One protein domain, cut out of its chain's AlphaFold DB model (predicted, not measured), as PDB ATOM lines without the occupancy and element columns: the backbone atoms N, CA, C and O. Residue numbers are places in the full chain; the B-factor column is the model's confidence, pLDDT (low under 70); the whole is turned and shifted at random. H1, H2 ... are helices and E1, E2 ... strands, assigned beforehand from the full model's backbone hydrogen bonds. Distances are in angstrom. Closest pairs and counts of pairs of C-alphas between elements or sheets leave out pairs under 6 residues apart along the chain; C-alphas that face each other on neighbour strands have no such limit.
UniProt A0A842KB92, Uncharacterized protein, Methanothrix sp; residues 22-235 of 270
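This is residues 22 to 235 of the 270 residues of an uncharacterized protein of Methanothrix sp (UniProt A0A842KB92). Long antiparallel strands make a flattened sandwich: E1, E2, E9 and E10 double back on themselves, each giving a limb to both layers, with E3 and E8 in one layer and E6 and E7 in the other. From the end where they fold over, a thin arm of E4, H1 and E5 runs out, and residues 117 to 129 stick out there. The printed part has 214 residues, with ten named strands and one named helix in the order E1 E2 E3 E4 H1 E5 E6 E7 E8 E9 E10, mostly strand. It is loose, with a radius of gyration of the C-alphas of 21.0 A, and elongated, spanning 74 by 39 by 28 A.

Start at E1, residues 22 to 49, which bends by 167 degrees at residue 40. Its hairpin partner E2, residues 58 to 84, bends by 168 degrees at residue 66; look for N 35 and O 72, 2.8 A apart. On the other side of E2 from E1 lie E3, residues 96 to 112, with N 73 and O 107 at 2.8 A, and E6, residues 135 to 143, with N 61 and O 140 at 2.9 A. E1, E2 and E3 form a meander, each strand the antiparallel neighbour of the one before. E3 runs on into E4, residues 115 to 117, at 88 degrees. E4 pairs with E5, residues 129 to 131, at N 117 and O 129, 2.8 A. Between them H1, residues 123 to 126, is not on the barrel and is too short for an O i to N i+4 pair; its one O i to N i+3 pair is within hydrogen-bond range. E6 and E7, residues 148 to 157, form a hairpin with N 139 and O 152 at 2.8 A. E8, residues 159 to 171, pairs with E3 at N 106 and O 164, 2.9 A. E9, residues 178 to 199, has E8 beside residues 178 to 189, with N 163 and O 185 at 2.8 A, and E7 beside residues 190 to 199, with N 151 and O 196 at 2.8 A. E10, residues 214 to 234, lies on the other side of E9, with N 184 and O 228 at 2.8 A; E8, E9 and E10 form a second meander. The barrel is closed: round the ring run E2 E3 E8 E9 E7 E6 and back to E2.

Find C-alpha 22 at (73.389, -53.580, 16.484); E1 ends 20.5 A away. E3 measures 49.9 A and E8 38.4 A. E10 ends at C-alpha 234, (51.229, -36.597, 20.738).

The C-alphas farthest apart, those of Asp 88 and Ser 126, are 74.4 A apart. The printed part has no cut. The links E2 to E3 and E9 to E10 are long. Mean pLDDT of the printed part is 83.9; 42 residues are under 70, namely 22 to 26, 51 to 56, 82 to 98, 172 to 176 and 202 to 210.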
ATOM      1  N   THR A  22      73.812 -52.388  17.229       46.16
ATOM      2  CA  THR A  22      73.389 -53.580  16.484       46.16
ATOM      3  C   THR A  22      71.998 -53.344  15.905       46.16
ATOM      4  O   THR A  22      70.992 -53.430  16.602       46.16
ATOM      5  N   LEU A  23      71.948 -53.040  14.605       51.12
ATOM      6  CA  LEU A  23      70.714 -52.997  13.817       51.12
ATOM      7  C   LEU A  23      70.190 -54.426  13.651       51.12
ATOM      8  O   LEU A  23      70.696 -55.178  12.813       51.12
ATOM      9  N   ASN A  24      69.211 -54.816  14.466       53.81
ATOM     10  CA  ASN A  24      68.738 -56.201  14.498       53.81
ATOM     11  C   ASN A  24      67.574 -56.471  13.532       53.81
ATOM     12  O   ASN A  24      67.476 -57.596  13.053       53.81
ATOM     13  N   ASP A  25      66.798 -55.450  13.141       57.66
ATOM     14  CA  ASP A  25      65.782 -55.537  12.083       57.66
ATOM     15  C   ASP A  25      65.557 -54.164  11.425       57.66
ATOM     16  O   ASP A  25      65.031 -53.236  12.036       57.66
ATOM     17  N   THR A  26      65.969 -54.011  10.162       68.31
ATOM     18  CA  THR A  26      65.817 -52.753   9.409       68.31
ATOM     19  C   THR A  26      65.013 -52.997   8.137       68.31
ATOM     20  O   THR A  26      65.506 -53.587   7.172       68.31
ATOM     21  N   LEU A  27      63.765 -52.527   8.104       78.31
ATOM     22  CA  LEU A  27      63.013 -52.392   6.861       78.31
ATOM     23  C   LEU A  27      63.186 -50.968   6.352       78.31
ATOM     24  O   LEU A  27      62.736 -50.018   6.982       78.31
ATOM     25  N   MET A  28      63.774 -50.836   5.169       85.00
ATOM     26  CA  MET A  28      63.797 -49.584   4.427       85.00
ATOM     27  C   MET A  28      63.222 -49.817   3.039       85.00
ATOM     28  O   MET A  28      63.715 -50.645   2.269       85.00
ATOM     29  N   PHE A  29      62.181 -49.069   2.710       88.38
ATOM     30  CA  PHE A  29      61.595 -49.013   1.385       88.38
ATOM     31  C   PHE A  29      61.591 -47.562   0.923       88.38
ATOM     32  O   PHE A  29      61.152 -46.686   1.658       88.38
ATOM     33  N   SER A  30      62.045 -47.312  -0.302       93.38
ATOM     34  CA  SER A  30      61.899 -46.016  -0.959       93.38
ATOM     35  C   SER A  30      61.564 -46.238  -2.429       93.38
ATOM     36  O   SER A  30      62.085 -47.146  -3.087       93.38
ATOM     37  N   MET A  31      60.639 -45.429  -2.927       94.38
ATOM     38  CA  MET A  31      60.164 -45.434  -4.299       94.38
ATOM     39  C   MET A  31      60.064 -44.000  -4.782       94.38
ATOM     40  O   MET A  31      59.361 -43.192  -4.185       94.38
ATOM     41  N   GLU A  32      60.693 -43.724  -5.917       96.38
ATOM     42  CA  GLU A  32      60.489 -42.503  -6.686       96.38
ATOM     43  C   GLU A  32      59.740 -42.846  -7.973       96.38
ATOM     44  O   GLU A  32      59.996 -43.868  -8.619       96.38
ATOM     45  N   GLN A  33      58.809 -41.984  -8.367       93.44
ATOM     46  CA  GLN A  33      58.079 -42.124  -9.619       93.44
ATOM     47  C   GLN A  33      58.001 -40.800 -10.369       93.44
ATOM     48  O   GLN A  33      57.842 -39.734  -9.780       93.44
ATOM     49  N   SER A  34      58.043 -40.907 -11.692       96.50
ATOM     50  CA  SER A  34      57.701 -39.847 -12.633       96.50
ATOM     51  C   SER A  34      56.903 -40.487 -13.765       96.50
ATOM     52  O   SER A  34      57.363 -41.433 -14.409       96.50
ATOM     53  N   ILE A  35      55.665 -40.038 -13.950       95.38
ATOM     54  CA  ILE A  35      54.703 -40.591 -14.898       95.38
ATOM     55  C   ILE A  35      54.180 -39.442 -15.742       95.38
ATOM     56  O   ILE A  35      53.492 -38.565 -15.233       95.38
ATOM     57  N   ASN A  36      54.435 -39.497 -17.044       96.31
ATOM     58  CA  ASN A  36      53.858 -38.576 -18.010       96.31
ATOM     59  C   ASN A  36      53.188 -39.381 -19.123       96.31
ATOM     60  O   ASN A  36      53.797 -40.289 -19.698       96.31
ATOM     61  N   GLY A  37      51.930 -39.083 -19.421       94.19
ATOM     62  CA  GLY A  37      51.240 -39.773 -20.497       94.19
ATOM     63  C   GLY A  37      49.772 -39.419 -20.639       94.19
ATOM     64  O   GLY A  37      49.231 -38.546 -19.964       94.19
ATOM     65  N   HIS A  38      49.129 -40.132 -21.557       94.19
ATOM     66  CA  HIS A  38      47.718 -39.983 -21.869       94.19
ATOM     67  C   HIS A  38      47.068 -41.360 -21.997       94.19
ATOM     68  O   HIS A  38      47.630 -42.254 -22.635       94.19
ATOM     69  N   GLY A  39      45.912 -41.554 -21.371       92.44
ATOM     70  CA  GLY A  39      45.248 -42.848 -21.317       92.44
ATOM     71  C   GLY A  39      44.367 -43.017 -20.086       92.44
ATOM     72  O   GLY A  39      43.991 -42.060 -19.415       92.44
ATOM     73  N   TYR A  40      44.052 -44.272 -19.777       92.62
ATOM     74  CA  TYR A  40      43.502 -44.653 -18.481       92.62
ATOM     75  C   TYR A  40      44.641 -44.954 -17.507       92.62
ATOM     76  O   TYR A  40      45.582 -45.668 -17.860       92.62
ATOM     77  N   PHE A  41      44.527 -44.461 -16.281       92.94
ATOM     78  CA  PHE A  41      45.477 -44.726 -15.211       92.94
ATOM     79  C   PHE A  41      44.746 -45.090 -13.922       92.94
ATOM     80  O   PHE A  41      43.651 -44.606 -13.633       92.94
ATOM     81  N   SER A  42      45.373 -45.962 -13.139       94.31
ATOM     82  CA  SER A  42      44.962 -46.281 -11.780       94.31
ATOM     83  C   SER A  42      46.169 -46.773 -10.996       94.31
ATOM     84  O   SER A  42      47.022 -47.467 -11.551       94.31
ATOM     85  N   GLY A  43      46.242 -46.409  -9.722       93.12
ATOM     86  CA  GLY A  43      47.312 -46.819  -8.828       93.12
ATOM     87  C   GLY A  43      46.814 -47.020  -7.407       93.12
ATOM     88  O   GLY A  43      45.794 -46.465  -6.991       93.12
ATOM     89  N   TYR A  44      47.555 -47.845  -6.675       95.44
ATOM     90  CA  TYR A  44      47.337 -48.130  -5.267       95.44
ATOM     91  C   TYR A  44      48.688 -48.240  -4.569       95.44
ATOM     92  O   TYR A  44      49.546 -49.004  -5.010       95.44
ATOM     93  N   LYS A  45      48.862 -47.477  -3.493       94.25
ATOM     94  CA  LYS A  45      50.028 -47.510  -2.613       94.25
ATOM     95  C   LYS A  45      49.549 -47.787  -1.198       94.25
ATOM     96  O   LYS A  45      48.530 -47.248  -0.765       94.25
ATOM     97  N   TYR A  46      50.265 -48.656  -0.502       93.88
ATOM     98  CA  TYR A  46      49.912 -49.073   0.842       93.88
ATOM     99  C   TYR A  46      51.159 -49.476   1.603       93.88
ATOM    100  O   TYR A  46      51.933 -50.298   1.115       93.88
ATOM    101  N   ALA A  47      51.313 -48.923   2.796       91.69
ATOM    102  CA  ALA A  47      52.277 -49.385   3.772       91.69
ATOM    103  C   ALA A  47      51.599 -49.431   5.134       91.69
ATOM    104  O   ALA A  47      50.803 -48.556   5.484       91.69
ATOM    105  N   LYS A  48      51.927 -50.483   5.877       90.62
ATOM    106  CA  LYS A  48      51.534 -50.666   7.262       90.62
ATOM    107  C   LYS A  48      52.759 -51.135   8.027       90.62
ATOM    108  O   LYS A  48      53.369 -52.123   7.620       90.62
ATOM    109  N   LEU A  49      53.109 -50.423   9.087       87.12
ATOM    110  CA  LEU A  49      54.166 -50.816  10.012       87.12
ATOM    111  C   LEU A  49      53.503 -51.136  11.345       87.12
ATOM    112  O   LEU A  49      52.952 -50.246  11.989       87.12
ATOM    113  N   ASP A  50      53.499 -52.414  11.704       79.25
ATOM    114  CA  ASP A  50      52.945 -52.896  12.966       79.25
ATOM    115  C   ASP A  50      53.958 -52.682  14.102       79.25
ATOM    116  O   ASP A  50      55.162 -52.831  13.899       79.25
ATOM    117  N   GLY A  51      53.474 -52.303  15.285       67.62
ATOM    118  CA  GLY A  51      54.261 -52.270  16.521       67.62
ATOM    119  C   GLY A  51      54.340 -53.630  17.203       67.62
ATOM    120  O   GLY A  51      53.628 -54.560  16.817       67.62
ATOM    121  N   GLU A  52      55.171 -53.734  18.243       58.94
ATOM    122  CA  GLU A  52      55.437 -54.991  18.965       58.94
ATOM    123  C   GLU A  52      54.169 -55.690  19.473       58.94
ATOM    124  O   GLU A  52      54.063 -56.914  19.407       58.94
ATOM    125  N   LEU A  53      53.166 -54.923  19.913       54.19
ATOM    126  CA  LEU A  53      51.899 -55.457  20.426       54.19
ATOM    127  C   LEU A  53      50.796 -55.577  19.361       54.19
ATOM    128  O   LEU A  53      49.657 -55.902  19.688       54.19
ATOM    129  N   GLY A  54      51.090 -55.313  18.082       52.34
ATOM    130  CA  GLY A  54      50.131 -55.399  16.966       52.34
ATOM    131  C   GLY A  54      48.998 -54.362  16.994       52.34
ATOM    132  O   GLY A  54      48.322 -54.160  15.980       52.34
ATOM    133  N   ASP A  55      48.812 -53.676  18.122       56.44
ATOM    134  CA  ASP A  55      47.857 -52.591  18.280       56.44
ATOM    135  C   ASP A  55      48.432 -51.227  17.886       56.44
ATOM    136  O   ASP A  55      47.664 -50.369  17.478       56.44
ATOM    137  N   ASP A  56      49.749 -51.054  17.816       64.19
ATOM    138  CA  ASP A  56      50.373 -49.765  17.487       64.19
ATOM    139  C   ASP A  56      50.859 -49.729  16.045       64.19
ATOM    140  O   ASP A  56      52.042 -49.892  15.755       64.19
ATOM    141  N   ALA A  57      49.907 -49.574  15.122       77.31
ATOM    142  CA  ALA A  57      50.172 -49.593  13.690       77.31
ATOM    143  C   ALA A  57      50.182 -48.192  13.065       77.31
ATOM    144  O   ALA A  57      49.247 -47.403  13.247       77.31
ATOM    145  N   LEU A  58      51.199 -47.936  12.243       88.81
ATOM    146  CA  LEU A  58      51.220 -46.831  11.289       88.81
ATOM    147  C   LEU A  58      50.666 -47.315   9.954       88.81
ATOM    148  O   LEU A  58      51.028 -48.396   9.490       88.81
ATOM    149  N   GLU A  59      49.807 -46.525   9.316       91.81
ATOM    150  CA  GLU A  59      49.217 -46.863   8.022       91.81
ATOM    151  C   GLU A  59      49.183 -45.630   7.118       91.81
ATOM    152  O   GLU A  59      48.616 -44.601   7.486       91.81
ATOM    153  N   ILE A  60      49.717 -45.761   5.903       95.62
ATOM    154  CA  ILE A  60      49.407 -44.849   4.799       95.62
ATOM    155  C   ILE A  60      48.829 -45.655   3.644       95.62
ATOM    156  O   ILE A  60      49.377 -46.675   3.213       95.62
ATOM    157  N   ARG A  61      47.717 -45.160   3.111       95.06
ATOM    158  CA  ARG A  61      47.033 -45.702   1.947       95.06
ATOM    159  C   ARG A  61      46.753 -44.578   0.962       95.06
ATOM    160  O   ARG A  61      46.049 -43.639   1.307       95.06
ATOM    161  N   GLY A  62      47.208 -44.743  -0.273       94.69
ATOM    162  CA  GLY A  62      46.875 -43.860  -1.388       94.69
ATOM    163  C   GLY A  62      46.258 -44.647  -2.536       94.69
ATOM    164  O   GLY A  62      46.717 -45.738  -2.888       94.69
ATOM    165  N   ARG A  63      45.198 -44.123  -3.143       95.62
ATOM    166  CA  ARG A  63      44.616 -44.670  -4.375       95.62
ATOM    167  C   ARG A  63      44.278 -43.540  -5.322       95.62
ATOM    168  O   ARG A  63      43.783 -42.510  -4.888       95.62
ATOM    169  N   TYR A  64      44.445 -43.771  -6.614       94.62
ATOM    170  CA  TYR A  64      44.010 -42.820  -7.627       94.62
ATOM    171  C   TYR A  64      43.552 -43.542  -8.888       94.62
ATOM    172  O   TYR A  64      43.999 -44.656  -9.187       94.62
ATOM    173  N   HIS A  65      42.646 -42.921  -9.634       95.25
ATOM    174  CA  HIS A  65      42.280 -43.348 -10.976       95.25
ATOM    175  C   HIS A  65      41.744 -42.189 -11.819       95.25
ATOM    176  O   HIS A  65      41.293 -41.168 -11.305       95.25
ATOM    177  N   GLY A  66      41.772 -42.365 -13.137       94.62
ATOM    178  CA  GLY A  66      41.243 -41.389 -14.078       94.62
ATOM    179  C   GLY A  66      41.484 -41.791 -15.527       94.62
ATOM    180  O   GLY A  66      42.192 -42.753 -15.830       94.62
ATOM    181  N   SER A  67      40.857 -41.057 -16.440       94.56
ATOM    182  CA  SER A  67      41.154 -41.106 -17.869       94.56
ATOM    183  C   SER A  67      41.499 -39.716 -18.376       94.56
ATOM    184  O   SER A  67      40.789 -38.760 -18.065       94.56
ATOM    185  N   GLY A  68      42.550 -39.621 -19.180       94.75
ATOM    186  CA  GLY A  68      42.996 -38.399 -19.828       94.75
ATOM    187  C   GLY A  68      44.502 -38.244 -19.727       94.75
ATOM    188  O   GLY A  68      45.226 -39.218 -19.903       94.75
ATOM    189  N   SER A  69      44.991 -37.028 -19.494       95.25
ATOM    190  CA  SER A  69      46.425 -36.774 -19.323       95.25
ATOM    191  C   SER A  69      46.828 -36.781 -17.852       95.25
ATOM    192  O   SER A  69      46.108 -36.249 -17.006       95.25
ATOM    193  N   ILE A  70      48.007 -37.330 -17.580       96.19
ATOM    194  CA  ILE A  70      48.648 -37.348 -16.268       96.19
ATOM    195  C   ILE A  70      50.098 -36.894 -16.417       96.19
ATOM    196  O   ILE A  70      50.813 -37.384 -17.291       96.19
ATOM    197  N   ASP A  71      50.504 -35.967 -15.560       97.44
ATOM    198  CA  ASP A  71      51.893 -35.609 -15.299       97.44
ATOM    199  C   ASP A  71      52.085 -35.643 -13.780       97.44
ATOM    200  O   ASP A  71      51.575 -34.776 -13.076       97.44
ATOM    201  N   LEU A  72      52.687 -36.712 -13.261       95.38
ATOM    202  CA  LEU A  72      52.743 -37.014 -11.832       95.38
ATOM    203  C   LEU A  72      54.163 -37.384 -11.419       95.38
ATOM    204  O   LEU A  72      54.746 -38.333 -11.942       95.38
ATOM    205  N   GLU A  73      54.663 -36.707 -10.400       97.38
ATOM    206  CA  GLU A  73      55.856 -37.078  -9.654       97.38
ATOM    207  C   GLU A  73      55.451 -37.509  -8.241       97.38
ATOM    208  O   GLU A  73      54.453 -37.050  -7.678       97.38
ATOM    209  N   GLY A  74      56.201 -38.425  -7.642       95.00
ATOM    210  CA  GLY A  74      55.941 -38.782  -6.258       95.00
ATOM    211  C   GLY A  74      57.017 -39.631  -5.620       95.00
ATOM    212  O   GLY A  74      57.807 -40.277  -6.308       95.00
ATOM    213  N   THR A  75      56.992 -39.641  -4.296       96.50
ATOM    214  CA  THR A  75      57.836 -40.469  -3.443       96.50
ATOM    215  C   THR A  75      56.964 -41.297  -2.506       96.50
ATOM    216  O   THR A  75      55.845 -40.905  -2.157       96.50
ATOM    217  N   PHE A  76      57.433 -42.487  -2.147       95.94
ATOM    218  CA  PHE A  76      56.797 -43.324  -1.137       95.94
ATOM    219  C   PHE A  76      57.863 -44.076  -0.360       95.94
ATOM    220  O   PHE A  76      58.603 -44.866  -0.948       95.94
ATOM    221  N   GLU A  77      57.938 -43.823   0.940       93.44
ATOM    222  CA  GLU A  77      58.995 -44.346   1.790       93.44
ATOM    223  C   GLU A  77      58.409 -44.952   3.057       93.44
ATOM    224  O   GLU A  77      57.409 -44.475   3.593       93.44
ATOM    225  N   ALA A  78      59.025 -46.031   3.518       91.06
ATOM    226  CA  ALA A  78      58.700 -46.661   4.785       91.06
ATOM    227  C   ALA A  78      59.996 -47.094   5.459       91.06
ATOM    228  O   ALA A  78      60.849 -47.723   4.825       91.06
ATOM    229  N   MET A  79      60.120 -46.769   6.737       85.25
ATOM    230  CA  MET A  79      61.261 -47.107   7.564       85.25
ATOM    231  C   MET A  79      60.770 -47.732   8.862       85.25
ATOM    232  O   MET A  79      59.886 -47.195   9.522       85.25
ATOM    233  N   ASN A  80      61.340 -48.877   9.203       83.75
ATOM    234  CA  ASN A  80      61.223 -49.488  10.513       83.75
ATOM    235  C   ASN A  80      62.631 -49.892  10.925       83.75
ATOM    236  O   ASN A  80      63.224 -50.750  10.264       83.75
ATOM    237  N   CYS A  81      63.174 -49.242  11.944       73.00
ATOM    238  CA  CYS A  81      64.414 -49.669  12.559       73.00
ATOM    239  C   CYS A  81      64.234 -49.831  14.062       73.00
ATOM    240  O   CYS A  81      63.484 -49.103  14.715       73.00
ATOM    241  N   THR A  82      64.925 -50.839  14.568       69.44
ATOM    242  CA  THR A  82      65.074 -51.099  15.989       69.44
ATOM    243  C   THR A  82      66.556 -50.996  16.295       69.44
ATOM    244  O   THR A  82      67.346 -51.818  15.816       69.44
ATOM    245  N   ASP A  83      66.914 -49.975  17.058       64.88
ATOM    246  CA  ASP A  83      68.272 -49.722  17.502       64.88
ATOM    247  C   ASP A  83      68.411 -50.234  18.932       64.88
ATOM    248  O   ASP A  83      67.701 -49.800  19.832       64.88
ATOM    249  N   GLN A  84      69.312 -51.191  19.151       56.00
ATOM    250  CA  GLN A  84      69.695 -51.612  20.497       56.00
ATOM    251  C   GLN A  84      70.999 -50.917  20.873       56.00
ATOM    252  O   GLN A  84      72.040 -51.143  20.244       56.00
ATOM    253  N   SER A  85      70.955 -50.081  21.906       50.06
ATOM    254  CA  SER A  85      72.165 -49.549  22.520       50.06
ATOM    255  C   SER A  85      72.703 -50.567  23.539       50.06
ATOM    256  O   SER A  85      72.039 -50.912  24.515       50.06
ATOM    257  N   GLY A  86      73.909 -51.106  23.297       45.31
ATOM    258  CA  GLY A  86      74.620 -51.963  24.258       45.31
ATOM    259  C   GLY A  86      75.313 -53.197  23.664       45.31
ATOM    260  O   GLY A  86      74.737 -53.968  22.904       45.31
ATOM    261  N   VAL A  87      76.574 -53.412  24.052       43.19
ATOM    262  CA  VAL A  87      77.341 -54.629  23.745       43.19
ATOM    263  C   VAL A  87      76.955 -55.733  24.744       43.19
ATOM    264  O   VAL A  87      77.341 -55.669  25.907       43.19
ATOM    265  N   ASP A  88      76.277 -56.767  24.239       43.22
ATOM    266  CA  ASP A  88      76.162 -58.143  24.771       43.22
ATOM    267  C   ASP A  88      75.161 -58.467  25.934       43.22
ATOM    268  O   ASP A  88      75.382 -58.182  27.106       43.22
ATOM    269  N   VAL A  89      74.144 -59.274  25.569       45.16
ATOM    270  CA  VAL A  89      73.466 -60.402  26.281       45.16
ATOM    271  C   VAL A  89      72.465 -60.212  27.442       45.16
ATOM    272  O   VAL A  89      72.183 -61.174  28.164       45.16
ATOM    273  N   SER A  90      71.770 -59.087  27.559       45.75
ATOM    274  CA  SER A  90      70.458 -59.079  28.235       45.75
ATOM    275  C   SER A  90      69.500 -58.161  27.499       45.75
ATOM    276  O   SER A  90      69.861 -57.029  27.218       45.75
ATOM    277  N   PHE A  91      68.310 -58.666  27.159       48.66
ATOM    278  CA  PHE A  91      67.206 -57.840  26.674       48.66
ATOM    279  C   PHE A  91      66.916 -56.786  27.745       48.66
ATOM    280  O   PHE A  91      66.413 -57.134  28.814       48.66
ATOM    281  N   ASP A  92      67.320 -55.552  27.475       48.72
ATOM    282  CA  ASP A  92      66.989 -54.382  28.271       48.72
ATOM    283  C   ASP A  92      65.997 -53.545  27.448       48.72
ATOM    284  O   ASP A  92      66.386 -52.972  26.424       48.72
ATOM    285  N   PRO A  93      64.697 -53.554  27.793       50.25
ATOM    286  CA  PRO A  93      63.692 -52.807  27.044       50.25
ATOM    287  C   PRO A  93      63.924 -51.290  27.111       50.25
ATOM    288  O   PRO A  93      63.503 -50.596  26.193       50.25
ATOM    289  N   GLU A  94      64.644 -50.786  28.124       49.78
ATOM    290  CA  GLU A  94      64.948 -49.354  28.287       49.78
ATOM    291  C   GLU A  94      66.027 -48.847  27.310       49.78
ATOM    292  O   GLU A  94      66.193 -47.643  27.142       49.78
ATOM    293  N   SER A  95      66.776 -49.740  26.645       49.81
ATOM    294  CA  SER A  95      67.892 -49.368  25.759       49.81
ATOM    295  C   SER A  95      67.595 -49.543  24.262       49.81
ATOM    296  O   SER A  95      68.503 -49.408  23.427       49.81
ATOM    297  N   THR A  96      66.338 -49.860  23.926       56.34
ATOM    298  CA  THR A  96      65.880 -50.170  22.565       56.34
ATOM    299  C   THR A  96      65.058 -49.018  21.982       56.34
ATOM    300  O   THR A  96      63.919 -48.804  22.382       56.34
ATOM    301  N   GLU A  97      65.593 -48.316  20.984       63.31
ATOM    302  CA  GLU A  97      64.855 -47.276  20.262       63.31
ATOM    303  C   GLU A  97      64.143 -47.883  19.053       63.31
ATOM    304  O   GLU A  97      64.751 -48.570  18.227       63.31
ATOM    305  N   ILE A  98      62.839 -47.636  18.929       65.19
ATOM    306  CA  ILE A  98      62.059 -48.071  17.770       65.19
ATOM    307  C   ILE A  98      61.642 -46.837  16.982       65.19
ATOM    308  O   ILE A  98      60.733 -46.114  17.389       65.19
ATOM    309  N   HIS A  99      62.239 -46.664  15.806       75.88
ATOM    310  CA  HIS A  99      61.904 -45.587  14.880       75.88
ATOM    311  C   HIS A  99      61.093 -46.142  13.716       75.88
ATOM    312  O   HIS A  99      61.576 -46.920  12.883       75.88
ATOM    313  N   ARG A 100      59.821 -45.741  13.642       83.56
ATOM    314  CA  ARG A 100      58.900 -46.159  12.581       83.56
ATOM    315  C   ARG A 100      58.341 -44.944  11.876       83.56
ATOM    316  O   ARG A 100      57.703 -44.101  12.497       83.56
ATOM    317  N   SER A 101      58.505 -44.885  10.560       89.00
ATOM    318  CA  SER A 101      57.928 -43.812   9.757       89.00
ATOM    319  C   SER A 101      57.446 -44.280   8.392       89.00
ATOM    320  O   SER A 101      57.955 -45.235   7.800       89.00
ATOM    321  N   ILE A 102      56.421 -43.599   7.885       93.25
ATOM    322  CA  ILE A 102      55.938 -43.750   6.516       93.25
ATOM    323  C   ILE A 102      55.733 -42.350   5.943       93.25
ATOM    324  O   ILE A 102      55.060 -41.514   6.549       93.25
ATOM    325  N   SER A 103      56.286 -42.097   4.760       95.44
ATOM    326  CA  SER A 103      56.132 -40.836   4.040       95.44
ATOM    327  C   SER A 103      55.561 -41.081   2.643       95.44
ATOM    328  O   SER A 103      55.858 -42.074   1.972       95.44
ATOM    329  N   MET A 104      54.696 -40.181   2.185       96.62
ATOM    330  CA  MET A 104      54.185 -40.193   0.820       96.62
ATOM    331  C   MET A 104      54.080 -38.770   0.305       96.62
ATOM    332  O   MET A 104      53.417 -37.940   0.919       96.62
ATOM    333  N   ARG A 105      54.646 -38.511  -0.870       97.12
ATOM    334  CA  ARG A 105      54.397 -37.278  -1.609       97.12
ATOM    335  C   ARG A 105      53.891 -37.592  -2.998       97.12
ATOM    336  O   ARG A 105      54.469 -38.418  -3.697       97.12
ATOM    337  N   ASN A 106      52.844 -36.903  -3.428       95.06
ATOM    338  CA  ASN A 106      52.380 -36.944  -4.806       95.06
ATOM    339  C   ASN A 106      52.112 -35.514  -5.287       95.06
ATOM    340  O   ASN A 106      51.201 -34.851  -4.790       95.06
ATOM    341  N   SER A 107      52.850 -35.079  -6.305       96.88
ATOM    342  CA  SER A 107      52.684 -33.774  -6.942       96.88
ATOM    343  C   SER A 107      52.466 -33.950  -8.435       96.88
ATOM    344  O   SER A 107      53.131 -34.765  -9.071       96.88
ATOM    345  N   GLY A 108      51.516 -33.226  -9.014       94.69
ATOM    346  CA  GLY A 108      51.266 -33.345 -10.440       94.69
ATOM    347  C   GLY A 108      50.012 -32.656 -10.938       94.69
ATOM    348  O   GLY A 108      49.194 -32.157 -10.166       94.69
ATOM    349  N   ASP A 109      49.866 -32.690 -12.257       97.44
ATOM    350  CA  ASP A 109      48.749 -32.142 -13.008       97.44
ATOM    351  C   ASP A 109      48.015 -33.263 -13.753       97.44
ATOM    352  O   ASP A 109      48.569 -33.996 -14.576       97.44
ATOM    353  N   LEU A 110      46.727 -33.399 -13.461       96.31
ATOM    354  CA  LEU A 110      45.831 -34.377 -14.054       96.31
ATOM    355  C   LEU A 110      44.695 -33.639 -14.763       96.31
ATOM    356  O   LEU A 110      44.096 -32.709 -14.221       96.31
ATOM    357  N   SER A 111      44.361 -34.080 -15.975       96.19
ATOM    358  CA  SER A 111      43.235 -33.537 -16.738       96.19
ATOM    359  C   SER A 111      42.406 -34.655 -17.343       96.19
ATOM    360  O   SER A 111      42.923 -35.568 -17.993       96.19
ATOM    361  N   TYR A 112      41.101 -34.574 -17.120       95.25
ATOM    362  CA  TYR A 112      40.133 -35.536 -17.597       95.25
ATOM    363  C   TYR A 112      39.924 -35.410 -19.106       95.25
ATOM    364  O   TYR A 112      39.529 -34.366 -19.624       95.25
ATOM    365  N   SER A 113      40.093 -36.529 -19.802       92.56
ATOM    366  CA  SER A 113      39.689 -36.714 -21.191       92.56
ATOM    367  C   SER A 113      39.168 -38.143 -21.358       92.56
ATOM    368  O   SER A 113      39.857 -39.090 -20.977       92.56
ATOM    369  N   PRO A 114      37.942 -38.337 -21.877       88.19
ATOM    370  CA  PRO A 114      37.458 -39.666 -22.203       88.19
ATOM    371  C   PRO A 114      38.308 -40.312 -23.300       88.19
ATOM    372  O   PRO A 114      38.424 -39.768 -24.396       88.19
ATOM    373  N   GLU A 115      38.780 -41.528 -23.050       85.12
ATOM    374  CA  GLU A 115      39.618 -42.290 -23.971       85.12
ATOM    375  C   GLU A 115      38.844 -43.404 -24.662       85.12
ATOM    376  O   GLU A 115      37.935 -44.015 -24.095       85.12
ATOM    377  N   VAL A 116      39.204 -43.698 -25.911       84.38
ATOM    378  CA  VAL A 116      38.547 -44.739 -26.706       84.38
ATOM    379  C   VAL A 116      39.578 -45.753 -27.180       84.38
ATOM    380  O   VAL A 116      40.415 -45.463 -28.031       84.38
ATOM    381  N   LEU A 117      39.473 -46.980 -26.672       80.44
ATOM    382  CA  LEU A 117      40.292 -48.104 -27.102       80.44
ATOM    383  C   LEU A 117      39.536 -48.926 -28.150       80.44
ATOM    384  O   LEU A 117      38.506 -49.548 -27.872       80.44
ATOM    385  N   THR A 118      40.077 -48.955 -29.366       78.50
ATOM    386  CA  THR A 118      39.583 -49.828 -30.437       78.50
ATOM    387  C   THR A 118      40.447 -51.080 -30.491       78.50
ATOM    388  O   THR A 118      41.640 -51.000 -30.774       78.50
ATOM    389  N   VAL A 119      39.855 -52.245 -30.224       79.44
ATOM    390  CA  VAL A 119      40.575 -53.525 -30.212       79.44
ATOM    391  C   VAL A 119      40.213 -54.337 -31.455       79.44
ATOM    392  O   VAL A 119      39.080 -54.791 -31.608       79.44
ATOM    393  N   GLY A 120      41.194 -54.558 -32.334       73.00
ATOM    394  CA  GLY A 120      41.106 -55.529 -33.427       73.00
ATOM    395  C   GLY A 120      40.030 -55.250 -34.488       73.00
ATOM    396  O   GLY A 120      39.756 -54.110 -34.857       73.00
ATOM    397  N   ARG A 121      39.459 -56.330 -35.041       77.25
ATOM    398  CA  ARG A 121      38.386 -56.319 -36.055       77.25
ATOM    399  C   ARG A 121      37.101 -56.917 -35.468       77.25
ATOM    400  O   ARG A 121      37.161 -57.725 -34.547       77.25
ATOM    401  N   GLY A 122      35.943 -56.582 -36.039       78.38
ATOM    402  CA  GLY A 122      34.650 -57.169 -35.659       78.38
ATOM    403  C   GLY A 122      33.840 -56.292 -34.701       78.38
ATOM    404  O   GLY A 122      33.738 -55.086 -34.908       78.38
ATOM    405  N   PHE A 123      33.240 -56.891 -33.668       78.00
ATOM    406  CA  PHE A 123      32.284 -56.233 -32.760       78.00
ATOM    407  C   PHE A 123      32.812 -54.908 -32.173       78.00
ATOM    408  O   PHE A 123      32.124 -53.886 -32.247       78.00
ATOM    409  N   TYR A 124      34.062 -54.895 -31.700       78.06
ATOM    410  CA  TYR A 124      34.703 -53.722 -31.087       78.06
ATOM    411  C   TYR A 124      35.177 -52.649 -32.079       78.06
ATOM    412  O   TYR A 124      35.504 -51.546 -31.657       78.06
ATOM    413  N   LEU A 125      35.143 -52.918 -33.393       78.50
ATOM    414  CA  LEU A 125      35.340 -51.884 -34.418       78.50
ATOM    415  C   LEU A 125      34.105 -50.974 -34.527       78.50
ATOM    416  O   LEU A 125      34.223 -49.778 -34.757       78.50
ATOM    417  N   SER A 126      32.911 -51.550 -34.348       83.00
ATOM    418  CA  SER A 126      31.635 -50.817 -34.369       83.00
ATOM    419  C   SER A 126      31.199 -50.294 -32.995       83.00
ATOM    420  O   SER A 126      30.322 -49.435 -32.912       83.00
ATOM    421  N   LYS A 127      31.791 -50.822 -31.917       83.19
ATOM    422  CA  LYS A 127      31.498 -50.480 -30.518       83.19
ATOM    423  C   LYS A 127      32.803 -50.419 -29.720       83.19
ATOM    424  O   LYS A 127      33.129 -51.386 -29.028       83.19
ATOM    425  N   PRO A 128      33.582 -49.339 -29.857       81.31
ATOM    426  CA  PRO A 128      34.863 -49.251 -29.184       81.31
ATOM    427  C   PRO A 128      34.671 -49.092 -27.671       81.31
ATOM    428  O   PRO A 128      33.631 -48.616 -27.203       81.31
ATOM    429  N   ILE A 129      35.675 -49.508 -26.903       83.62
ATOM    430  CA  ILE A 129      35.643 -49.428 -25.443       83.62
ATOM    431  C   ILE A 129      35.952 -47.982 -25.058       83.62
ATOM    432  O   ILE A 129      37.030 -47.481 -25.365       83.62
ATOM    433  N   ARG A 130      34.999 -47.306 -24.415       84.56
ATOM    434  CA  ARG A 130      35.164 -45.935 -23.926       84.56
ATOM    435  C   ARG A 130      35.495 -45.959 -22.437       84.56
ATOM    436  O   ARG A 130      34.702 -46.462 -21.646       84.56
ATOM    437  N   TYR A 131      36.620 -45.365 -22.072       84.38
ATOM    438  CA  TYR A 131      36.986 -45.042 -20.702       84.38
ATOM    439  C   TYR A 131      36.630 -43.581 -20.449       84.38
ATOM    440  O   TYR A 131      37.104 -42.694 -21.143       84.38
ATOM    441  N   SER A 132      35.754 -43.324 -19.486       89.50
ATOM    442  CA  SER A 132      35.299 -41.969 -19.151       89.50
ATOM    443  C   SER A 132      35.345 -41.733 -17.644       89.50
ATOM    444  O   SER A 132      34.465 -41.067 -17.099       89.50
ATOM    445  N   SER A 133      36.344 -42.314 -16.977       90.12
ATOM    446  CA  SER A 133      36.541 -42.162 -15.539       90.12
ATOM    447  C   SER A 133      37.045 -40.759 -15.242       90.12
ATOM    448  O   SER A 133      38.160 -40.413 -15.622       90.12
ATOM    449  N   MET A 134      36.245 -39.971 -14.530       94.12
ATOM    450  CA  MET A 134      36.733 -38.724 -13.943       94.12
ATOM    451  C   MET A 134      37.876 -39.008 -12.967       94.12
ATOM    452  O   MET A 134      38.067 -40.157 -12.544       94.12
ATOM    453  N   ILE A 135      38.648 -37.967 -12.665       95.88
ATOM    454  CA  ILE A 135      39.773 -38.063 -11.743       95.88
ATOM    455  C   ILE A 135      39.212 -38.261 -10.338       95.88
ATOM    456  O   ILE A 135      38.336 -37.508  -9.902       95.88
ATOM    457  N   ALA A 136      39.715 -39.287  -9.662       96.25
ATOM    458  CA  ALA A 136      39.454 -39.525  -8.259       96.25
ATOM    459  C   ALA A 136      40.727 -39.994  -7.552       96.25
ATOM    460  O   ALA A 136      41.493 -40.797  -8.093       96.25
ATOM    461  N   GLU A 137      40.931 -39.503  -6.341       95.69
ATOM    462  CA  GLU A 137      42.050 -39.799  -5.462       95.69
ATOM    463  C   GLU A 137      41.548 -39.916  -4.025       95.69
ATOM    464  O   GLU A 137      40.630 -39.210  -3.620       95.69
ATOM    465  N   ALA A 138      42.117 -40.845  -3.265       96.62
ATOM    466  CA  ALA A 138      41.879 -40.919  -1.836       96.62
ATOM    467  C   ALA A 138      43.156 -41.325  -1.117       96.62
ATOM    468  O   ALA A 138      43.719 -42.391  -1.391       96.62
ATOM    469  N   ASP A 139      43.516 -40.500  -0.155       96.50
ATOM    470  CA  ASP A 139      44.669 -40.629   0.697       96.50
ATOM    471  C   ASP A 139      44.207 -40.715   2.151       96.50
ATOM    472  O   ASP A 139      43.324 -39.986   2.609       96.50
ATOM    473  N   LEU A 140      44.778 -41.662   2.880       95.81
ATOM    474  CA  LEU A 140      44.448 -41.945   4.266       95.81
ATOM    475  C   LEU A 140      45.736 -42.210   5.026       95.81
ATOM    476  O   LEU A 140      46.543 -43.046   4.622       95.81
ATOM    477  N   LEU A 141      45.872 -41.522   6.147       94.38
ATOM    478  CA  LEU A 141      46.946 -41.673   7.108       94.38
ATOM    479  C   LEU A 141      46.333 -42.043   8.451       94.38
ATOM    480  O   LEU A 141      45.348 -41.434   8.875       94.38
ATOM    481  N   LYS A 142      46.920 -43.027   9.127       91.31
ATOM    482  CA  LYS A 142      46.572 -43.380  10.501       91.31
ATOM    483  C   LYS A 142      47.824 -43.617  11.319       91.31
ATOM    484  O   LYS A 142      48.742 -44.301  10.871       91.31
ATOM    485  N   ASN A 143      47.782 -43.130  12.545       88.50
ATOM    486  CA  ASN A 143      48.660 -43.553  13.615       88.50
ATOM    487  C   ASN A 143      47.773 -44.081  14.736       88.50
ATOM    488  O   ASN A 143      47.019 -43.328  15.356       88.50
ATOM    489  N   ARG A 144      47.805 -45.396  14.942       81.25
ATOM    490  CA  ARG A 144      46.977 -46.014  15.972       81.25
ATOM    491  C   ARG A 144      47.525 -45.783  17.380       81.25
ATOM    492  O   ARG A 144      46.704 -45.655  18.279       81.25
ATOM    493  N   ALA A 145      48.848 -45.670  17.530       75.88
ATOM    494  CA  ALA A 145      49.497 -45.407  18.814       75.88
ATOM    495  C   ALA A 145      49.016 -44.071  19.397       75.88
ATOM    496  O   ALA A 145      48.531 -44.014  20.522       75.88
ATOM    497  N   SER A 146      48.994 -43.026  18.565       79.25
ATOM    498  CA  SER A 146      48.509 -41.702  18.964       79.25
ATOM    499  C   SER A 146      47.004 -41.484  18.778       79.25
ATOM    500  O   SER A 146      46.510 -40.394  19.048       79.25
ATOM    501  N   GLY A 147      46.249 -42.462  18.266       82.94
ATOM    502  CA  GLY A 147      44.815 -42.301  17.994       82.94
ATOM    503  C   GLY A 147      44.477 -41.250  16.922       82.94
ATOM    504  O   GLY A 147      43.370 -40.704  16.935       82.94
ATOM    505  N   THR A 148      45.403 -40.972  15.996       88.12
ATOM    506  CA  THR A 148      45.246 -39.960  14.937       88.12
ATOM    507  C   THR A 148      44.841 -40.596  13.604       88.12
ATOM    508  O   THR A 148      45.418 -41.595  13.166       88.12
ATOM    509  N   SER A 149      43.901 -39.981  12.886       92.19
ATOM    510  CA  SER A 149      43.592 -40.302  11.488       92.19
ATOM    511  C   SER A 149      43.418 -39.026  10.674       92.19
ATOM    512  O   SER A 149      42.732 -38.106  11.102       92.19
ATOM    513  N   MET A 150      43.974 -38.985   9.466       95.75
ATOM    514  CA  MET A 150      43.781 -37.891   8.511       95.75
ATOM    515  C   MET A 150      43.399 -38.467   7.150       95.75
ATOM    516  O   MET A 150      43.966 -39.471   6.717       95.75
ATOM    517  N   SER A 151      42.436 -37.854   6.466       96.38
ATOM    518  CA  SER A 151      41.971 -38.298   5.152       96.38
ATOM    519  C   SER A 151      41.810 -37.136   4.186       96.38
ATOM    520  O   SER A 151      41.247 -36.102   4.538       96.38
ATOM    521  N   HIS A 152      42.216 -37.352   2.944       97.44
ATOM    522  CA  HIS A 152      41.962 -36.465   1.818       97.44
ATOM    523  C   HIS A 152      41.329 -37.285   0.697       97.44
ATOM    524  O   HIS A 152      41.794 -38.377   0.378       97.44
ATOM    525  N   VAL A 153      40.226 -36.803   0.133       97.75
ATOM    526  CA  VAL A 153      39.551 -37.462  -0.985       97.75
ATOM    527  C   VAL A 153      39.137 -36.417  -1.999       97.75
ATOM    528  O   VAL A 153      38.355 -35.524  -1.683       97.75
ATOM    529  N   THR A 154      39.591 -36.580  -3.234       96.94
ATOM    530  CA  THR A 154      39.127 -35.798  -4.377       96.94
ATOM    531  C   THR A 154      38.357 -36.716  -5.309       96.94
ATOM    532  O   THR A 154      38.868 -37.745  -5.724       96.94
ATOM    533  N   ASP A 155      37.134 -36.348  -5.676       96.00
ATOM    534  CA  ASP A 155      36.252 -37.145  -6.526       96.00
ATOM    535  C   ASP A 155      35.691 -36.318  -7.684       96.00
ATOM    536  O   ASP A 155      35.439 -35.116  -7.571       96.00
ATOM    537  N   TYR A 156      35.403 -37.002  -8.794       94.31
ATOM    538  CA  TYR A 156      34.721 -36.440  -9.963       94.31
ATOM    539  C   TYR A 156      35.396 -35.200 -10.569       94.31
ATOM    540  O   TYR A 156      34.720 -34.402 -11.210       94.31
ATOM    541  N   ALA A 157      36.707 -35.031 -10.393       95.69
ATOM    542  CA  ALA A 157      37.408 -33.851 -10.882       95.69
ATOM    543  C   ALA A 157      37.645 -33.920 -12.401       95.69
ATOM    544  O   ALA A 157      38.021 -34.961 -12.955       95.69
ATOM    545  N   HIS A 158      37.453 -32.780 -13.072       96.38
ATOM    546  CA  HIS A 158      37.805 -32.602 -14.483       96.38
ATOM    547  C   HIS A 158      39.258 -32.164 -14.673       96.38
ATOM    548  O   HIS A 158      39.886 -32.530 -15.662       96.38
ATOM    549  N   ALA A 159      39.797 -31.387 -13.741       96.44
ATOM    550  CA  ALA A 159      41.220 -31.094 -13.673       96.44
ATOM    551  C   ALA A 159      41.639 -31.015 -12.209       96.44
ATOM    552  O   ALA A 159      40.893 -30.481 -11.384       96.44
ATOM    553  N   LEU A 160      42.821 -31.543 -11.912       97.31
ATOM    554  CA  LEU A 160      43.416 -31.582 -10.585       97.31
ATOM    555  C   LEU A 160      44.900 -31.246 -10.722       97.31
ATOM    556  O   LEU A 160      45.651 -32.011 -11.312       97.31
ATOM    557  N   SER A 161      45.300 -30.100 -10.190       97.75
ATOM    558  CA  SER A 161      46.702 -29.743  -9.971       97.75
ATOM    559  C   SER A 161      46.964 -29.872  -8.485       97.75
ATOM    560  O   SER A 161      46.204 -29.296  -7.707       97.75
ATOM    561  N   LYS A 162      47.965 -30.643  -8.072       96.25
ATOM    562  CA  LYS A 162      48.152 -30.974  -6.659       96.25
ATOM    563  C   LYS A 162      49.611 -31.080  -6.234       96.25
ATOM    564  O   LYS A 162      50.498 -31.380  -7.031       96.25
ATOM    565  N   ASP A 163      49.818 -30.899  -4.942       97.62
ATOM    566  CA  ASP A 163      50.987 -31.296  -4.169       97.62
ATOM    567  C   ASP A 163      50.470 -31.743  -2.798       97.62
ATOM    568  O   ASP A 163      49.925 -30.934  -2.041       97.62
ATOM    569  N   ILE A 164      50.528 -33.049  -2.545       96.62
ATOM    570  CA  ILE A 164      50.077 -33.666  -1.296       96.62
ATOM    571  C   ILE A 164      51.274 -34.349  -0.657       96.62
ATOM    572  O   ILE A 164      51.930 -35.168  -1.305       96.62
ATOM    573  N   GLU A 165      51.523 -34.034   0.609       97.56
ATOM    574  CA  GLU A 165      52.560 -34.634   1.442       97.56
ATOM    575  C   GLU A 165      51.928 -35.208   2.705       97.56
ATOM    576  O   GLU A 165      51.234 -34.507   3.444       97.56
ATOM    577  N   LEU A 166      52.180 -36.488   2.948       95.94
ATOM    578  CA  LEU A 166      51.767 -37.225   4.130       95.94
ATOM    579  C   LEU A 166      53.007 -37.740   4.842       95.94
ATOM    580  O   LEU A 166      53.907 -38.294   4.205       95.94
ATOM    581  N   PHE A 167      53.023 -37.611   6.158       94.81
ATOM    582  CA  PHE A 167      54.090 -38.131   6.993       94.81
ATOM    583  C   PHE A 167      53.506 -38.640   8.302       94.81
ATOM    584  O   PHE A 167      52.776 -37.919   8.981       94.81
ATOM    585  N   VAL A 168      53.815 -39.885   8.642       91.94
ATOM    586  CA  VAL A 168      53.467 -40.480   9.927       91.94
ATOM    587  C   VAL A 168      54.708 -41.075  10.556       91.94
ATOM    588  O   VAL A 168      55.489 -41.742   9.878       91.94
ATOM    589  N   MET A 169      54.851 -40.849  11.851       87.00
ATOM    590  CA  MET A 169      55.939 -41.351  12.661       87.00
ATOM    591  C   MET A 169      55.405 -41.793  14.018       87.00
ATOM    592  O   MET A 169      54.515 -41.148  14.578       87.00
ATOM    593  N   ALA A 170      55.940 -42.902  14.510       80.31
ATOM    594  CA  ALA A 170      55.830 -43.315  15.896       80.31
ATOM    595  C   ALA A 170      57.235 -43.631  16.390       80.31
ATOM    596  O   ALA A 170      57.958 -44.403  15.750       80.31
ATOM    597  N   GLU A 171      57.572 -43.030  17.518       71.12
ATOM    598  CA  GLU A 171      58.786 -43.301  18.272       71.12
ATOM    599  C   GLU A 171      58.378 -43.963  19.587       71.12
ATOM    600  O   GLU A 171      57.244 -43.793  20.036       71.12
ATOM    601  N   ALA A 172      59.254 -44.808  20.125       57.47
ATOM    602  CA  ALA A 172      59.006 -45.544  21.367       57.47
ATOM    603  C   ALA A 172      59.663 -44.896  22.597       57.47
ATOM    604  O   ALA A 172      59.569 -45.458  23.681       57.47
ATOM    605  N   LEU A 173      60.356 -43.765  22.431       57.19
ATOM    606  CA  LEU A 173      61.043 -43.077  23.521       57.19
ATOM    607  C   LEU A 173      60.240 -41.884  24.046       57.19
ATOM    608  O   LEU A 173      59.608 -41.159  23.282       57.19
ATOM    609  N   GLU A 174      60.350 -41.673  25.358       53.50
ATOM    610  CA  GLU A 174      59.625 -40.683  26.171       53.50
ATOM    611  C   GLU A 174      59.746 -39.227  25.688       53.50
ATOM    612  O   GLU A 174      58.859 -38.414  25.949       53.50
ATOM    613  N   GLU A 175      60.835 -38.867  25.002       57.94
ATOM    614  CA  GLU A 175      61.116 -37.473  24.625       57.94
ATOM    615  C   GLU A 175      60.619 -37.091  23.222       57.94
ATOM    616  O   GLU A 175      60.502 -35.895  22.928       57.94
ATOM    617  N   ASP A 176      60.287 -38.066  22.368       65.62
ATOM    618  CA  ASP A 176      59.988 -37.812  20.960       65.62
ATOM    619  C   ASP A 176      58.514 -38.097  20.607       65.62
ATOM    620  O   ASP A 176      58.046 -39.240  20.609       65.62
ATOM    621  N   PRO A 177      57.723 -37.059  20.265       73.81
ATOM    622  CA  PRO A 177      56.292 -37.220  20.073       73.81
ATOM    623  C   PRO A 177      55.953 -37.950  18.769       73.81
ATOM    624  O   PRO A 177      56.367 -37.570  17.664       73.81
ATOM    625  N   SER A 178      55.025 -38.902  18.872       81.94
ATOM    626  CA  SER A 178      54.345 -39.497  17.722       81.94
ATOM    627  C   SER A 178      53.692 -38.408  16.869       81.94
ATOM    628  O   SER A 178      52.800 -37.688  17.324       81.94
ATOM    629  N   THR A 179      54.104 -38.298  15.604       87.62
ATOM    630  CA  THR A 179      53.736 -37.172  14.736       87.62
ATOM    631  C   THR A 179      53.004 -37.631  13.478       87.62
ATOM    632  O   THR A 179      53.402 -38.572  12.793       87.62
ATOM    633  N   CYS A 180      51.916 -36.937  13.147       91.06
ATOM    634  CA  CYS A 180      51.137 -37.105  11.925       91.06
ATOM    635  C   CYS A 180      51.012 -35.760  11.218       91.06
ATOM    636  O   CYS A 180      50.518 -34.800  11.802       91.06
ATOM    637  N   THR A 181      51.415 -35.683   9.954       94.94
ATOM    638  CA  THR A 181      51.308 -34.471   9.136       94.94
ATOM    639  C   THR A 181      50.652 -34.785   7.794       94.94
ATOM    640  O   THR A 181      50.970 -35.780   7.145       94.94
ATOM    641  N   MET A 182      49.742 -33.909   7.367       97.00
ATOM    642  CA  MET A 182      49.109 -33.914   6.051       97.00
ATOM    643  C   MET A 182      49.093 -32.484   5.509       97.00
ATOM    644  O   MET A 182      48.373 -31.622   6.012       97.00
ATOM    645  N   ASN A 183      49.862 -32.243   4.454       97.56
ATOM    646  CA  ASN A 183      49.869 -30.985   3.722       97.56
ATOM    647  C   ASN A 183      49.223 -31.199   2.358       97.56
ATOM    648  O   ASN A 183      49.660 -32.038   1.577       97.56
ATOM    649  N   VAL A 184      48.186 -30.420   2.072       97.06
ATOM    650  CA  VAL A 184      47.422 -30.456   0.826       97.06
ATOM    651  C   VAL A 184      47.492 -29.080   0.183       97.06
ATOM    652  O   VAL A 184      47.055 -28.083   0.760       97.06
ATOM    653  N   SER A 185      48.019 -29.022  -1.032       97.94
ATOM    654  CA  SER A 185      47.951 -27.855  -1.905       97.94
ATOM    655  C   SER A 185      47.382 -28.294  -3.242       97.94
ATOM    656  O   SER A 185      48.082 -28.905  -4.042       97.94
ATOM    657  N   GLU A 186      46.123 -27.970  -3.512       96.50
ATOM    658  CA  GLU A 186      45.451 -28.406  -4.731       96.50
ATOM    659  C   GLU A 186      44.593 -27.318  -5.372       96.50
ATOM    660  O   GLU A 186      44.068 -26.405  -4.732       96.50
ATOM    661  N   LYS A 187      44.442 -27.427  -6.687       98.00
ATOM    662  CA  LYS A 187      43.524 -26.642  -7.492       98.00
ATOM    663  C   LYS A 187      42.680 -27.594  -8.316       98.00
ATOM    664  O   LYS A 187      43.198 -28.361  -9.126       98.00
ATOM    665  N   ILE A 188      41.373 -27.484  -8.142       96.75
ATOM    666  CA  ILE A 188      40.399 -28.386  -8.739       96.75
ATOM    667  C   ILE A 188      39.445 -27.603  -9.619       96.75
ATOM    668  O   ILE A 188      38.990 -26.517  -9.261       96.75
ATOM    669  N   SER A 189      39.154 -28.174 -10.784       96.12
ATOM    670  CA  SER A 189      38.103 -27.702 -11.683       96.12
ATOM    671  C   SER A 189      36.988 -28.737 -11.738       96.12
ATOM    672  O   SER A 189      37.230 -29.880 -12.134       96.12
ATOM    673  N   SER A 190      35.781 -28.321 -11.362       94.44
ATOM    674  CA  SER A 190      34.556 -29.114 -11.319       94.44
ATOM    675  C   SER A 190      34.770 -30.472 -10.649       94.44
ATOM    676  O   SER A 190      34.815 -31.498 -11.318       94.44
ATOM    677  N   GLY A 191      34.946 -30.472  -9.327       94.31
ATOM    678  CA  GLY A 191      35.149 -31.693  -8.545       94.31
ATOM    679  C   GLY A 191      34.540 -31.611  -7.151       94.31
ATOM    680  O   GLY A 191      33.855 -30.644  -6.800       94.31
ATOM    681  N   ARG A 192      34.769 -32.657  -6.362       96.88
ATOM    682  CA  ARG A 192      34.421 -32.729  -4.944       96.88
ATOM    683  C   ARG A 192      35.675 -33.011  -4.143       96.88
ATOM    684  O   ARG A 192      36.449 -33.864  -4.553       96.88
ATOM    685  N   VAL A 193      35.831 -32.337  -3.015       97.50
ATOM    686  CA  VAL A 193      36.917 -32.591  -2.068       97.50
ATOM    687  C   VAL A 193      36.327 -32.842  -0.705       97.50
ATOM    688  O   VAL A 193      35.421 -32.123  -0.279       97.50
ATOM    689  N   HIS A 194      36.869 -33.841  -0.030       97.50
ATOM    690  CA  HIS A 194      36.676 -34.098   1.379       97.50
ATOM    691  C   HIS A 194      38.031 -34.071   2.083       97.50
ATOM    692  O   HIS A 194      38.968 -34.740   1.647       97.50
ATOM    693  N   ILE A 195      38.131 -33.289   3.156       97.00
ATOM    694  CA  ILE A 195      39.294 -33.294   4.044       97.00
ATOM    695  C   ILE A 195      38.803 -33.586   5.451       97.00
ATOM    696  O   ILE A 195      37.972 -32.852   5.989       97.00
ATOM    697  N   GLY A 196      39.349 -34.647   6.034       94.62
ATOM    698  CA  GLY A 196      39.002 -35.132   7.357       94.62
ATOM    699  C   GLY A 196      40.222 -35.248   8.262       94.62
ATOM    700  O   GLY A 196      41.306 -35.617   7.809       94.62
ATOM    701  N   ALA A 197      40.040 -34.970   9.548       94.44
ATOM    702  CA  ALA A 197      41.003 -35.309  10.590       94.44
ATOM    703  C   ALA A 197      40.263 -35.732  11.857       94.44
ATOM    704  O   ALA A 197      39.221 -35.172  12.185       94.44
ATOM    705  N   LEU A 198      40.801 -36.715  12.564       91.94
ATOM    706  CA  LEU A 198      40.232 -37.254  13.788       91.94
ATOM    707  C   LEU A 198      41.359 -37.499  14.784       91.94
ATOM    708  O   LEU A 198      42.323 -38.191  14.454       91.94
ATOM    709  N   GLN A 199      41.198 -36.973  15.992       90.25
ATOM    710  CA  GLN A 199      42.050 -37.250  17.139       90.25
ATOM    711  C   GLN A 199      41.216 -37.883  18.245       90.25
ATOM    712  O   GLN A 199      40.258 -37.276  18.738       90.25
ATOM    713  N   LEU A 200      41.592 -39.087  18.656       85.38
ATOM    714  CA  LEU A 200      41.007 -39.763  19.808       85.38
ATOM    715  C   LEU A 200      41.845 -39.515  21.075       85.38
ATOM    716  O   LEU A 200      43.013 -39.142  20.976       85.38
ATOM    717  N   PRO A 201      41.269 -39.704  22.272       77.00
ATOM    718  CA  PRO A 201      42.058 -39.784  23.496       77.00
ATOM    719  C   PRO A 201      43.043 -40.958  23.439       77.00
ATOM    720  O   PRO A 201      42.690 -42.027  22.940       77.00
ATOM    721  N   THR A 202      44.251 -40.766  23.970       67.25
ATOM    722  CA  THR A 202      45.314 -41.784  24.038       67.25
ATOM    723  C   THR A 202      45.101 -42.816  25.142       67.25
ATOM    724  O   THR A 202      45.565 -43.942  24.998       67.25
ATOM    725  N   ASN A 203      44.347 -42.488  26.201       59.09
ATOM    726  CA  ASN A 203      44.070 -43.420  27.300       59.09
ATOM    727  C   ASN A 203      43.261 -44.620  26.788       59.09
ATOM    728  O   ASN A 203      42.047 -44.527  26.575       59.09
ATOM    729  N   ARG A 204      43.955 -45.751  26.596       54.72
ATOM    730  CA  ARG A 204      43.540 -46.982  25.891       54.72
ATOM    731  C   ARG A 204      42.431 -47.789  26.592       54.72
ATOM    732  O   ARG A 204      42.380 -49.014  26.502       54.72
ATOM    733  N   SER A 205      41.479 -47.136  27.256       45.06
ATOM    734  CA  SER A 205      40.327 -47.794  27.885       45.06
ATOM    735  C   SER A 205      39.197 -48.085  26.879       45.06
ATOM    736  O   SER A 205      38.099 -47.540  26.928       45.06
ATOM    737  N   GLY A 206      39.461 -49.031  25.974       44.22
ATOM    738  CA  GLY A 206      38.433 -49.812  25.279       44.22
ATOM    739  C   GLY A 206      37.990 -49.334  23.882       44.22
ATOM    740  O   GLY A 206      38.123 -48.167  23.515       44.22
ATOM    741  N   PRO A 207      37.439 -50.251  23.059       42.06
ATOM    742  CA  PRO A 207      37.106 -49.969  21.669       42.06
ATOM    743  C   PRO A 207      35.849 -49.090  21.536       42.06
ATOM    744  O   PRO A 207      34.745 -49.497  21.893       42.06
ATOM    745  N   GLY A 208      36.009 -47.923  20.905       50.84
ATOM    746  CA  GLY A 208      34.979 -47.335  20.037       50.84
ATOM    747  C   GLY A 208      33.880 -46.474  20.671       50.84
ATOM    748  O   GLY A 208      32.854 -46.279  20.022       50.84
ATOM    749  N   LEU A 209      34.055 -45.949  21.889       50.66
ATOM    750  CA  LEU A 209      33.048 -45.091  22.550       50.66
ATOM    751  C   LEU A 209      33.577 -43.748  23.074       50.66
ATOM    752  O   LEU A 209      32.792 -42.953  23.592       50.66
ATOM    753  N   ALA A 210      34.875 -43.470  22.939       62.28
ATOM    754  CA  ALA A 210      35.423 -42.180  23.329       62.28
ATOM    755  C   ALA A 210      35.004 -41.102  22.318       62.28
ATOM    756  O   ALA A 210      35.188 -41.266  21.109       62.28
ATOM    757  N   ALA A 211      34.426 -40.004  22.812       75.31
ATOM    758  CA  ALA A 211      34.199 -38.821  21.993       75.31
ATOM    759  C   ALA A 211      35.556 -38.305  21.473       75.31
ATOM    760  O   ALA A 211      36.533 -38.334  22.229       75.31
ATOM    761  N   PRO A 212      35.639 -37.856  20.211       83.06
ATOM    762  CA  PRO A 212      36.891 -37.341  19.680       83.06
ATOM    763  C   PRO A 212      37.340 -36.105  20.458       83.06
ATOM    764  O   PRO A 212      36.522 -35.259  20.824       83.06
ATOM    765  N   LEU A 213      38.651 -35.989  20.679       87.31
ATOM    766  CA  LEU A 213      39.257 -34.755  21.184       87.31
ATOM    767  C   LEU A 213      39.175 -33.653  20.127       87.31
ATOM    768  O   LEU A 213      38.945 -32.487  20.445       87.31
ATOM    769  N   MET A 214      39.350 -34.035  18.862       88.12
ATOM    770  CA  MET A 214      39.252 -33.145  17.714       88.12
ATOM    771  C   MET A 214      38.719 -33.917  16.507       88.12
ATOM    772  O   MET A 214      39.135 -35.041  16.236       88.12
ATOM    773  N   GLU A 215      37.788 -33.295  15.792       92.31
ATOM    774  CA  GLU A 215      37.239 -33.790  14.536       92.31
ATOM    775  C   GLU A 215      37.158 -32.623  13.550       92.31
ATOM    776  O   GLU A 215      36.647 -31.546  13.869       92.31
ATOM    777  N   ILE A 216      37.691 -32.838  12.355       93.81
ATOM    778  CA  ILE A 216      37.596 -31.944  11.209       93.81
ATOM    779  C   ILE A 216      36.892 -32.733  10.118       93.81
ATOM    780  O   ILE A 216      37.341 -33.819   9.762       93.81
ATOM    781  N   ASP A 217      35.823 -32.164   9.578       95.44
ATOM    782  CA  ASP A 217      35.063 -32.743   8.477       95.44
ATOM    783  C   ASP A 217      34.630 -31.623   7.525       95.44
ATOM    784  O   ASP A 217      33.740 -30.824   7.829       95.44
ATOM    785  N   GLU A 218      35.321 -31.503   6.393       95.69
ATOM    786  CA  GLU A 218      35.121 -30.417   5.438       95.69
ATOM    787  C   GLU A 218      34.837 -30.941   4.035       95.69
ATOM    788  O   GLU A 218      35.514 -31.839   3.534       95.69
ATOM    789  N   TYR A 219      33.862 -30.314   3.372       96.44
ATOM    790  CA  TYR A 219      33.434 -30.660   2.020       96.44
ATOM    791  C   TYR A 219      33.432 -29.439   1.098       96.44
ATOM    792  O   TYR A 219      32.821 -28.412   1.403       96.44
ATOM    793  N   TYR A 220      34.027 -29.593  -0.084       96.25
ATOM    794  CA  TYR A 220      34.055 -28.585  -1.146       96.25
ATOM    795  C   TYR A 220      33.510 -29.181  -2.447       96.25
ATOM    796  O   TYR A 220      33.847 -30.308  -2.803       96.25
ATOM    797  N   ILE A 221      32.645 -28.457  -3.167       97.06
ATOM    798  CA  ILE A 221      32.002 -28.947  -4.403       97.06
ATOM    799  C   ILE A 221      31.962 -27.842  -5.454       97.06
ATOM    800  O   ILE A 221      31.244 -26.856  -5.278       97.06
ATOM    801  N   GLY A 222      32.729 -27.986  -6.537       95.94
ATOM    802  CA  GLY A 222      32.879 -26.960  -7.573       95.94
ATOM    803  C   GLY A 222      34.337 -26.708  -7.954       95.94
ATOM    804  O   GLY A 222      35.120 -27.651  -8.059       95.94
ATOM    805  N   ASP A 223      34.671 -25.438  -8.181       97.44
ATOM    806  CA  ASP A 223      36.016 -24.978  -8.527       97.44
ATOM    807  C   ASP A 223      36.676 -24.365  -7.290       97.44
ATOM    808  O   ASP A 223      36.218 -23.336  -6.786       97.44
ATOM    809  N   PHE A 224      37.742 -24.989  -6.793       96.69
ATOM    810  CA  PHE A 224      38.410 -24.560  -5.566       96.69
ATOM    811  C   PHE A 224      39.920 -24.560  -5.721       96.69
ATOM    812  O   PHE A 224      40.500 -25.334  -6.481       96.69
ATOM    813  N   GLN A 225      40.549 -23.682  -4.951       97.25
ATOM    814  CA  GLN A 225      41.966 -23.738  -4.656       97.25
ATOM    815  C   GLN A 225      42.091 -23.904  -3.145       97.25
ATOM    816  O   GLN A 225      41.609 -23.057  -2.394       97.25
ATOM    817  N   ILE A 226      42.679 -25.014  -2.720       96.81
ATOM    818  CA  ILE A 226      42.761 -25.429  -1.325       96.81
ATOM    819  C   ILE A 226      44.235 -25.486  -0.945       96.81
ATOM    820  O   ILE A 226      45.046 -26.084  -1.645       96.81
ATOM    821  N   GLN A 227      44.571 -24.843   0.168       97.38
ATOM    822  CA  GLN A 227      45.873 -24.950   0.806       97.38
ATOM    823  C   GLN A 227      45.629 -25.201   2.287       97.38
ATOM    824  O   GLN A 227      45.086 -24.340   2.981       97.38
ATOM    825  N   LYS A 228      45.983 -26.394   2.758       95.62
ATOM    826  CA  LYS A 228      45.706 -26.833   4.121       95.62
ATOM    827  C   LYS A 228      46.862 -27.671   4.647       95.62
ATOM    828  O   LYS A 228      47.266 -28.631   4.004       95.62
ATOM    829  N   GLY A 229      47.386 -27.286   5.804       95.81
ATOM    830  CA  GLY A 229      48.360 -28.067   6.558       95.81
ATOM    831  C   GLY A 229      47.719 -28.542   7.851       95.81
ATOM    832  O   GLY A 229      47.123 -27.744   8.575       95.81
ATOM    833  N   LEU A 230      47.811 -29.837   8.110       93.56
ATOM    834  CA  LEU A 230      47.366 -30.491   9.330       93.56
ATOM    835  C   LEU A 230      48.584 -31.141   9.967       93.56
ATOM    836  O   LEU A 230      49.319 -31.855   9.291       93.56
ATOM    837  N   SER A 231      48.793 -30.889  11.252       93.06
ATOM    838  CA  SER A 231      49.837 -31.539  12.033       93.06
ATOM    839  C   SER A 231      49.303 -31.839  13.424       93.06
ATOM    840  O   SER A 231      48.624 -31.003  14.025       93.06
ATOM    841  N   VAL A 232      49.566 -33.052  13.890       89.38
ATOM    842  CA  VAL A 232      49.234 -33.537  15.223       89.38
ATOM    843  C   VAL A 232      50.473 -34.233  15.764       89.38
ATOM    844  O   VAL A 232      51.000 -35.136  15.116       89.38
ATOM    845  N   SER A 233      50.906 -33.810  16.945       87.38
ATOM    846  CA  SER A 233      51.998 -34.413  17.701       87.38
ATOM    847  C   SER A 233      51.453 -34.793  19.069       87.38
ATOM    848  O   SER A 233      50.753 -33.993  19.693       87.38
ATOM    849  N   VAL A 234      51.715 -36.027  19.483       80.25
ATOM    850  CA  VAL A 234      51.229 -36.597  20.738       80.25
ATOM    851  C   VAL A 234      52.418 -37.206  21.459       80.25
ATOM    852  O   VAL A 234      53.083 -38.081  20.909       80.25
ATOM    853  N   GLU A 235      52.679 -36.705  22.659       74.00
ATOM    854  CA  GLU A 235      53.649 -37.269  23.596       74.00
ATOM    855  C   GLU A 235      53.003 -38.501  24.253       74.00
ATOM    856  O   GLU A 235      51.814 -38.471  24.592       74.00
TER     857      GLU A 235